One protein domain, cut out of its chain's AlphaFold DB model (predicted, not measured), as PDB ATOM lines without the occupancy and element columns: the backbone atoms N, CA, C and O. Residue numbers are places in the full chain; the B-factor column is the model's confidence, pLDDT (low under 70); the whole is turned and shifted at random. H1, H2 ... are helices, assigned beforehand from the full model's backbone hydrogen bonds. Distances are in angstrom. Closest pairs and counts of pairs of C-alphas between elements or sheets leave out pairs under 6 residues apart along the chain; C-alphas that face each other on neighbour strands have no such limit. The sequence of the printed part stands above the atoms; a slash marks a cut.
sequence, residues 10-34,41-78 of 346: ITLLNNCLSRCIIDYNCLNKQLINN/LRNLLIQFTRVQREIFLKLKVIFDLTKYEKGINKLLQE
ATOM      1  N   ILE A  10     -41.794  45.671  -8.882       80.75
ATOM      2  CA  ILE A  10     -43.192  45.786  -9.327       80.75
ATOM      3  C   ILE A  10     -43.449  47.154  -9.976       80.75
ATOM      4  O   ILE A  10     -44.095  47.239 -11.020       80.75
ATOM      5  N   THR A  11     -42.902  48.225  -9.401       83.50
ATOM      6  CA  THR A  11     -43.028  49.585  -9.935       83.50
ATOM      7  C   THR A  11     -42.306  49.714 -11.274       83.50
ATOM      8  O   THR A  11     -42.851  50.280 -12.222       83.50
ATOM      9  N   LEU A  12     -41.107  49.129 -11.387       84.00
ATOM     10  CA  LEU A  12     -40.346  49.101 -12.638       84.00
ATOM     11  C   LEU A  12     -41.098  48.337 -13.740       84.00
ATOM     12  O   LEU A  12     -41.229  48.837 -14.858       84.00
ATOM     13  N   LEU A  13     -41.645  47.161 -13.417       85.88
ATOM     14  CA  LEU A  13     -42.423  46.343 -14.348       85.88
ATOM     15  C   LEU A  13     -43.656  47.095 -14.866       85.88
ATOM     16  O   LEU A  13     -43.890  47.132 -16.076       85.88
ATOM     17  N   ASN A  14     -44.410  47.732 -13.969       85.69
ATOM     18  CA  ASN A  14     -45.603  48.500 -14.329       85.69
ATOM     19  C   ASN A  14     -45.273  49.679 -15.252       85.69
ATOM     20  O   ASN A  14     -45.996  49.926 -16.221       85.69
ATOM     21  N   ASN A  15     -44.157  50.368 -15.009       86.94
ATOM     22  CA  ASN A  15     -43.711  51.467 -15.861       86.94
ATOM     23  C   ASN A  15     -43.289  50.977 -17.255       86.94
ATOM     24  O   ASN A  15     -43.682  51.576 -18.259       86.94
ATOM     25  N   CYS A  16     -42.555  49.864 -17.345       86.81
ATOM     26  CA  CYS A  16     -42.164  49.277 -18.628       86.81
ATOM     27  C   CYS A  16     -43.369  48.769 -19.435       86.81
ATOM     28  O   CYS A  16     -43.433  48.998 -20.643       86.81
ATOM     29  N   LEU A  17     -44.348  48.130 -18.783       86.81
ATOM     30  CA  LEU A  17     -45.590  47.697 -19.432       86.81
ATOM     31  C   LEU A  17     -46.398  48.889 -19.949       86.81
ATOM     32  O   LEU A  17     -46.806  48.900 -21.110       86.81
ATOM     33  N   SER A  18     -46.568  49.919 -19.118       87.75
ATOM     34  CA  SER A  18     -47.277  51.145 -19.499       87.75
ATOM     35  C   SER A  18     -46.616  51.814 -20.704       87.75
ATOM     36  O   SER A  18     -47.296  52.225 -21.646       87.75
ATOM     37  N   ARG A  19     -45.278  51.863 -20.725       86.12
ATOM     38  CA  ARG A  19     -44.526  52.421 -21.847       86.12
ATOM     39  C   ARG A  19     -44.652  51.581 -23.120       86.12
ATOM     40  O   ARG A  19     -44.869  52.156 -24.181       86.12
ATOM     41  N   CYS A  20     -44.607  50.253 -23.020       88.44
ATOM     42  CA  CYS A  20     -44.822  49.353 -24.158       88.44
ATOM     43  C   CYS A  20     -46.204  49.565 -24.800       88.44
ATOM     44  O   CYS A  20     -46.311  49.656 -26.023       88.44
ATOM     45  N   ILE A  21     -47.253  49.727 -23.986       87.38
ATOM     46  CA  ILE A  21     -48.613  50.013 -24.470       87.38
ATOM     47  C   ILE A  21     -48.671  51.374 -25.178       87.38
ATOM     48  O   ILE A  21     -49.270  51.488 -26.248       87.38
ATOM     49  N   ILE A  22     -48.034  52.405 -24.614       87.50
ATOM     50  CA  ILE A  22     -47.957  53.733 -25.242       87.50
ATOM     51  C   ILE A  22     -47.242  53.649 -26.594       87.50
ATOM     52  O   ILE A  22     -47.766  54.140 -27.593       87.50
ATOM     53  N   ASP A  23     -46.079  53.000 -26.641       85.19
ATOM     54  CA  ASP A  23     -45.291  52.885 -27.867       85.19
ATOM     55  C   ASP A  23     -46.032  52.047 -28.930       85.19
ATOM     56  O   ASP A  23     -46.000  52.390 -30.112       85.19
ATOM     57  N   TYR A  24     -46.783  51.015 -28.524       85.44
ATOM     58  CA  TYR A  24     -47.654  50.243 -29.417       85.44
ATOM     59  C   TYR A  24     -48.803  51.088 -29.987       85.44
ATOM     60  O   TYR A  24     -49.078  51.043 -31.185       85.44
ATOM     61  N   ASN A  25     -49.446  51.917 -29.162       85.62
ATOM     62  CA  ASN A  25     -50.498  52.827 -29.621       85.62
ATOM     63  C   ASN A  25     -49.957  53.894 -30.588       85.62
ATOM     64  O   ASN A  25     -50.630  54.243 -31.560       85.62
ATOM     65  N   CYS A  26     -48.740  54.390 -30.357       80.88
ATOM     66  CA  CYS A  26     -48.047  55.286 -31.285       80.88
ATOM     67  C   CYS A  26     -47.731  54.591 -32.616       80.88
ATOM     68  O   CYS A  26     -47.990  55.170 -33.672       80.88
ATOM     69  N   LEU A  27     -47.251  53.342 -32.576       81.81
ATOM     70  CA  LEU A  27     -47.021  52.536 -33.776       81.81
ATOM     71  C   LEU A  27     -48.327  52.327 -34.556       81.81
ATOM     72  O   LEU A  27     -48.355  52.567 -35.755       81.81
ATOM     73  N   ASN A  28     -49.430  51.967 -33.893       78.88
ATOM     74  CA  ASN A  28     -50.726  51.773 -34.552       78.88
ATOM     75  C   ASN A  28     -51.226  53.041 -35.257       78.88
ATOM     76  O   ASN A  28     -51.696  52.963 -36.389       78.88
ATOM     77  N   LYS A  29     -51.071  54.219 -34.639       78.75
ATOM     78  CA  LYS A  29     -51.392  55.499 -35.295       78.75
ATOM     79  C   LYS A  29     -50.531  55.738 -36.540       78.75
ATOM     80  O   LYS A  29     -51.038  56.225 -37.545       78.75
ATOM     81  N   GLN A  30     -49.249  55.370 -36.500       70.69
ATOM     82  CA  GLN A  30     -48.353  55.456 -37.658       70.69
ATOM     83  C   GLN A  30     -48.667  54.411 -38.741       70.69
ATOM     84  O   GLN A  30     -48.459  54.694 -39.916       70.69
ATOM     85  N   LEU A  31     -49.167  53.227 -38.375       70.00
ATOM     86  CA  LEU A  31     -49.589  52.190 -39.322       70.00
ATOM     87  C   LEU A  31     -50.875  52.588 -40.063       70.00
ATOM     88  O   LEU A  31     -50.978  52.333 -41.256       70.00
ATOM     89  N   ILE A  32     -51.830  53.229 -39.379       69.88
ATOM     90  CA  ILE A  32     -53.104  53.674 -39.976       69.88
ATOM     91  C   ILE A  32     -52.901  54.871 -40.919       69.88
ATOM     92  O   ILE A  32     -53.577  54.965 -41.937       69.88
ATOM     93  N   ASN A  33     -51.962  55.770 -40.604       65.69
ATOM     94  CA  ASN A  33     -51.756  57.011 -41.362       65.69
ATOM     95  C   ASN A  33     -50.761  56.894 -42.535       65.69
ATOM     96  O   ASN A  33     -50.650  57.836 -43.316       65.69
ATOM     97  N   ASN A  34     -50.008  55.796 -42.660       64.06
ATOM     98  CA  ASN A  34     -49.015  55.627 -43.725       64.06
ATOM     99  C   ASN A  34     -49.569  54.782 -44.887       64.06
ATOM    100  O   ASN A  34     -49.667  53.565 -44.766       64.06
ATOM    101  N   LEU A  41     -43.818  48.810 -43.403       73.31
ATOM    102  CA  LEU A  41     -44.662  48.497 -42.242       73.31
ATOM    103  C   LEU A  41     -44.191  47.212 -41.545       73.31
ATOM    104  O   LEU A  41     -44.063  47.167 -40.319       73.31
ATOM    105  N   ARG A  42     -43.844  46.185 -42.331       78.31
ATOM    106  CA  ARG A  42     -43.286  44.931 -41.812       78.31
ATOM    107  C   ARG A  42     -41.962  45.156 -41.078       78.31
ATOM    108  O   ARG A  42     -41.769  44.598 -40.000       78.31
ATOM    109  N   ASN A  43     -41.066  45.975 -41.628       81.12
ATOM    110  CA  ASN A  43     -39.778  46.264 -40.997       81.12
ATOM    111  C   ASN A  43     -39.934  47.030 -39.675       81.12
ATOM    112  O   ASN A  43     -39.267  46.680 -38.702       81.12
ATOM    113  N   LEU A  44     -40.848  48.002 -39.603       79.81
ATOM    114  CA  LEU A  44     -41.136  48.741 -38.367       79.81
ATOM    115  C   LEU A  44     -41.709  47.833 -37.273       79.81
ATOM    116  O   LEU A  44     -41.270  47.895 -36.126       79.81
ATOM    117  N   LEU A  45     -42.627  46.929 -37.624       82.38
ATOM    118  CA  LEU A  45     -43.200  45.978 -36.667       82.38
ATOM    119  C   LEU A  45     -42.146  44.980 -36.155       82.38
ATOM    120  O   LEU A  45     -42.099  44.666 -34.962       82.38
ATOM    121  N   ILE A  46     -41.239  44.529 -37.027       84.06
ATOM    122  CA  ILE A  46     -40.096  43.689 -36.633       84.06
ATOM    123  C   ILE A  46     -39.141  44.456 -35.705       84.06
ATOM    124  O   ILE A  46     -38.667  43.894 -34.719       84.06
ATOM    125  N   GLN A  47     -38.850  45.727 -35.980       83.69
ATOM    126  CA  GLN A  47     -37.989  46.538 -35.116       83.69
ATOM    127  C   GLN A  47     -38.629  46.788 -33.748       83.69
ATOM    128  O   GLN A  47     -37.976  46.568 -32.730       83.69
ATOM    129  N   PHE A  48     -39.914  47.148 -33.709       86.19
ATOM    130  CA  PHE A  48     -40.653  47.339 -32.462       86.19
ATOM    131  C   PHE A  48     -40.635  46.073 -31.597       86.19
ATOM    132  O   PHE A  48     -40.246  46.114 -30.431       86.19
ATOM    133  N   THR A  49     -40.978  44.924 -32.183       83.81
ATOM    134  CA  THR A  49     -40.992  43.644 -31.458       83.81
ATOM    135  C   THR A  49     -39.605  43.233 -30.963       83.81
ATOM    136  O   THR A  49     -39.494  42.688 -29.865       83.81
ATOM    137  N   ARG A  50     -38.532  43.531 -31.710       88.19
ATOM    138  CA  ARG A  50     -37.148  43.296 -31.260       88.19
ATOM    139  C   ARG A  50     -36.771  44.161 -30.061       88.19
ATOM    140  O   ARG A  50     -36.260  43.619 -29.084       88.19
ATOM    141  N   VAL A  51     -37.055  45.462 -30.115       84.75
ATOM    142  CA  VAL A  51     -36.733  46.400 -29.026       84.75
ATOM    143  C   VAL A  51     -37.513  46.046 -27.759       84.75
ATOM    144  O   VAL A  51     -36.919  45.925 -26.689       84.75
ATOM    145  N   GLN A  52     -38.820  45.781 -27.873       86.62
ATOM    146  CA  GLN A  52     -39.626  45.374 -26.719       86.62
ATOM    147  C   GLN A  52     -39.137  44.045 -26.134       86.62
ATOM    148  O   GLN A  52     -38.994  43.916 -24.919       86.62
ATOM    149  N   ARG A  53     -38.790  43.068 -26.983       88.62
ATOM    150  CA  ARG A  53     -38.219  41.795 -26.525       88.62
ATOM    151  C   ARG A  53     -36.933  41.996 -25.724       88.62
ATOM    152  O   ARG A  53     -36.764  41.331 -24.707       88.62
ATOM    153  N   GLU A  54     -36.038  42.883 -26.151       89.19
ATOM    154  CA  GLU A  54     -34.795  43.155 -25.423       89.19
ATOM    155  C   GLU A  54     -35.062  43.748 -24.031       89.19
ATOM    156  O   GLU A  54     -34.453  43.322 -23.048       89.19
ATOM    157  N   ILE A  55     -36.025  44.669 -23.921       86.31
ATOM    158  CA  ILE A  55     -36.438  45.262 -22.641       86.31
ATOM    159  C   ILE A  55     -36.996  44.185 -21.700       86.31
ATOM    160  O   ILE A  55     -36.573  44.097 -20.546       86.31
ATOM    161  N   PHE A  56     -37.881  43.308 -22.185       88.06
ATOM    162  CA  PHE A  56     -38.426  42.221 -21.363       88.06
ATOM    163  C   PHE A  56     -37.380  41.164 -20.989       88.06
ATOM    164  O   PHE A  56     -37.455  40.595 -19.901       88.06
ATOM    165  N   LEU A  57     -36.374  40.924 -21.835       90.12
ATOM    166  CA  LEU A  57     -35.244  40.063 -21.479       90.12
ATOM    167  C   LEU A  57     -34.404  40.673 -20.349       90.12
ATOM    168  O   LEU A  57     -34.050  39.954 -19.417       90.12
ATOM    169  N   LYS A  58     -34.147  41.987 -20.373       88.88
ATOM    170  CA  LYS A  58     -33.464  42.688 -19.269       88.88
ATOM    171  C   LYS A  58     -34.284  42.631 -17.978       88.88
ATOM    172  O   LYS A  58     -33.738  42.285 -16.934       88.88
ATOM    173  N   LEU A  59     -35.599  42.863 -18.048       86.19
ATOM    174  CA  LEU A  59     -36.497  42.716 -16.892       86.19
ATOM    175  C   LEU A  59     -36.486  41.296 -16.321       86.19
ATOM    176  O   LEU A  59     -36.508  41.133 -15.104       86.19
ATOM    177  N   LYS A  60     -36.411  40.272 -17.176       86.12
ATOM    178  CA  LYS A  60     -36.294  38.879 -16.735       86.12
ATOM    179  C   LYS A  60     -34.999  38.632 -15.961       86.12
ATOM    180  O   LYS A  60     -35.046  38.009 -14.908       86.12
ATOM    181  N   VAL A  61     -33.866  39.140 -16.449       86.88
ATOM    182  CA  VAL A  61     -32.581  39.020 -15.739       86.88
ATOM    183  C   VAL A  61     -32.656  39.701 -14.372       86.88
ATOM    184  O   VAL A  61     -32.259  39.104 -13.377       86.88
ATOM    185  N   ILE A  62     -33.229  40.907 -14.298       84.31
ATOM    186  CA  ILE A  62     -33.422  41.612 -13.022       84.31
ATOM    187  C   ILE A  62     -34.331  40.803 -12.089       84.31
ATOM    188  O   ILE A  62     -34.002  40.641 -10.919       84.31
ATOM    189  N   PHE A  63     -35.427  40.232 -12.596       84.38
ATOM    190  CA  PHE A  63     -36.302  39.362 -11.808       84.38
ATOM    191  C   PHE A  63     -35.563  38.142 -11.251       84.38
ATOM    192  O   PHE A  63     -35.693  37.829 -10.069       84.38
ATOM    193  N   ASP A  64     -34.748  37.465 -12.058       83.12
ATOM    194  CA  ASP A  64     -33.962  36.333 -11.568       83.12
ATOM    195  C   ASP A  64     -32.927  36.762 -10.513       83.12
ATOM    196  O   ASP A  64     -32.685  36.012  -9.567       83.12
ATOM    197  N   LEU A  65     -32.404  37.991 -10.597       79.00
ATOM    198  CA  LEU A  65     -31.538  38.578  -9.571       79.00
ATOM    199  C   LEU A  65     -32.289  38.959  -8.284       79.00
ATOM    200  O   LEU A  65     -31.698  38.851  -7.209       79.00
ATOM    201  N   THR A  66     -33.585  39.303  -8.335       77.00
ATOM    202  CA  THR A  66     -34.374  39.579  -7.109       77.00
ATOM    203  C   THR A  66     -34.432  38.378  -6.159       77.00
ATOM    204  O   THR A  66     -34.476  38.550  -4.943       77.00
ATOM    205  N   LYS A  67     -34.319  37.139  -6.665       77.19
ATOM    206  CA  LYS A  67     -34.225  35.928  -5.820       77.19
ATOM    207  C   LYS A  67     -33.014  35.957  -4.880       77.19
ATOM    208  O   LYS A  67     -33.056  35.345  -3.815       77.19
ATOM    209  N   TYR A  68     -31.956  36.672  -5.261       77.25
ATOM    210  CA  TYR A  68     -30.717  36.811  -4.497       77.25
ATOM    211  C   TYR A  68     -30.636  38.125  -3.708       77.25
ATOM    212  O   TYR A  68     -29.665  38.328  -2.985       77.25
ATOM    213  N   GLU A  69     -31.660  38.983  -3.774       74.19
ATOM    214  CA  GLU A  69     -31.697  40.302  -3.126       74.19
ATOM    215  C   GLU A  69     -31.389  40.221  -1.624       74.19
ATOM    216  O   GLU A  69     -30.547  40.956  -1.117       74.19
ATOM    217  N   LYS A  70     -31.984  39.255  -0.910       71.69
ATOM    218  CA  LYS A  70     -31.717  39.055   0.526       71.69
ATOM    219  C   LYS A  70     -30.256  38.697   0.817       71.69
ATOM    220  O   LYS A  70     -29.730  39.107   1.846       71.69
ATOM    221  N   GLY A  71     -29.612  37.931  -0.064       72.44
ATOM    222  CA  GLY A  71     -28.203  37.558   0.071       72.44
ATOM    223  C   GLY A  71     -27.267  38.722  -0.244       72.44
ATOM    224  O   GLY A  71     -26.312  38.955   0.490       72.44
ATOM    225  N   ILE A  72     -27.586  39.496  -1.283       70.75
ATOM    226  CA  ILE A  72     -26.828  40.685  -1.690       70.75
ATOM    227  C   ILE A  72     -26.928  41.782  -0.623       70.75
ATOM    228  O   ILE A  72     -25.906  42.336  -0.234       70.75
ATOM    229  N   ASN A  73     -28.117  42.033  -0.070       68.19
ATOM    230  CA  ASN A  73     -28.305  43.013   1.004       68.19
ATOM    231  C   ASN A  73     -27.571  42.612   2.289       68.19
ATOM    232  O   ASN A  73     -27.029  43.469   2.981       68.19
ATOM    233  N   LYS A  74     -27.504  41.310   2.597       68.56
ATOM    234  CA  LYS A  74     -26.733  40.807   3.739       68.56
ATOM    235  C   LYS A  74     -25.223  40.983   3.530       68.56
ATOM    236  O   LYS A  74     -24.541  41.439   4.438       68.56
ATOM    237  N   LEU A  75     -24.721  40.715   2.322       64.75
ATOM    238  CA  LEU A  75     -23.326  40.985   1.952       64.75
ATOM    239  C   LEU A  75     -22.999  42.485   1.986       64.75
ATOM    240  O   LEU A  75     -21.955  42.862   2.500       64.75
ATOM    241  N   LEU A  76     -23.892  43.353   1.502       65.44
ATOM    242  CA  LEU A  76     -23.727  44.811   1.587       65.44
ATOM    243  C   LEU A  76     -23.689  45.304   3.042       65.44
ATOM    244  O   LEU A  76     -22.871  46.158   3.376       65.44
ATOM    245  N   GLN A  77     -24.512  44.731   3.928       61.31
ATOM    246  CA  GLN A  77     -24.444  45.009   5.367       61.31
ATOM    247  C   GLN A  77     -23.127  44.537   5.997       61.31
ATOM    248  O   GLN A  77     -22.577  45.238   6.841       61.31
ATOM    249  N   GLU A  78     -22.604  43.382   5.582       57.91
ATOM    250  CA  GLU A  78     -21.318  42.854   6.057       57.91
ATOM    251  C   GLU A  78     -20.113  43.653   5.511       57.91
ATOM    252  O   GLU A  78     -19.085  43.749   6.179       57.91
TER     253      GLU A  78
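This is residues 10 to 34 and 41 to 78 of the 346 residues of the protein "Mediator of RNA polymerase II transcription subunit 14" of Theileria annulata (UniProt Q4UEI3). Two long helices, H2 and H1, lie side by side as a loosely paired flat body, their lines only 2 degrees from each other but running opposite ways, and a short third helix, H3, sticks out past the end of H2 as a tail that lengthens the whole. The printed part has 63 residues with three named helices, in the order H1, H2, H3, and no named strand; the class is all helix. It is extended, with a radius of gyration of the C-alphas of 17.0 A, and spans 58 by 19 by 13 A.

Begin with H2, residues 41 to 66, the longest helix. Then look for H1, residues 10 to 33; H1 and H2 only just touch, with 3 pairs of C-alphas within 8 A. Their closest C-alphas are those of Leu 31 and Leu 41, 6.8 A apart. Their lines stand at a shallow tilt of 2 degrees, opposite ways, and their centres are 12.4 A apart. H3, residues 69 to 78, meets H2 only through their tight link of 2 residues, and H1 and H3 are apart. In H1, H2 and H3 every O i to N i+4 pair is within hydrogen-bond range.

Find C-alpha 41 at (-44.662, 48.497, -42.242); from there H2 runs 37.7 A to C-alpha 66 at (-34.374, 39.579, -7.109). H1 begins at C-alpha 10, (-43.192, 45.786, -9.327), and covers 35.0 A to C-alpha 33. H3 covers 14.1 A from C-alpha 69 to C-alpha 78 at (-21.318, 42.854, 6.057).

The C-alphas farthest apart are those of Asn 34 and Glu 78, at 58.4 A. Residues 64 to 78, of which 64 to 66 belong to H2 and 69 to 78 to H3, stand free; without them the body spans 38 by 18 by 5 A. Residues 35 to 40 are not printed, and C-alphas 34 and 41 are 8.5 A apart across this cut. The mean pLDDT of the printed part is 80.2; look for values under 70 at residues 32 to 34 and 73 to 78.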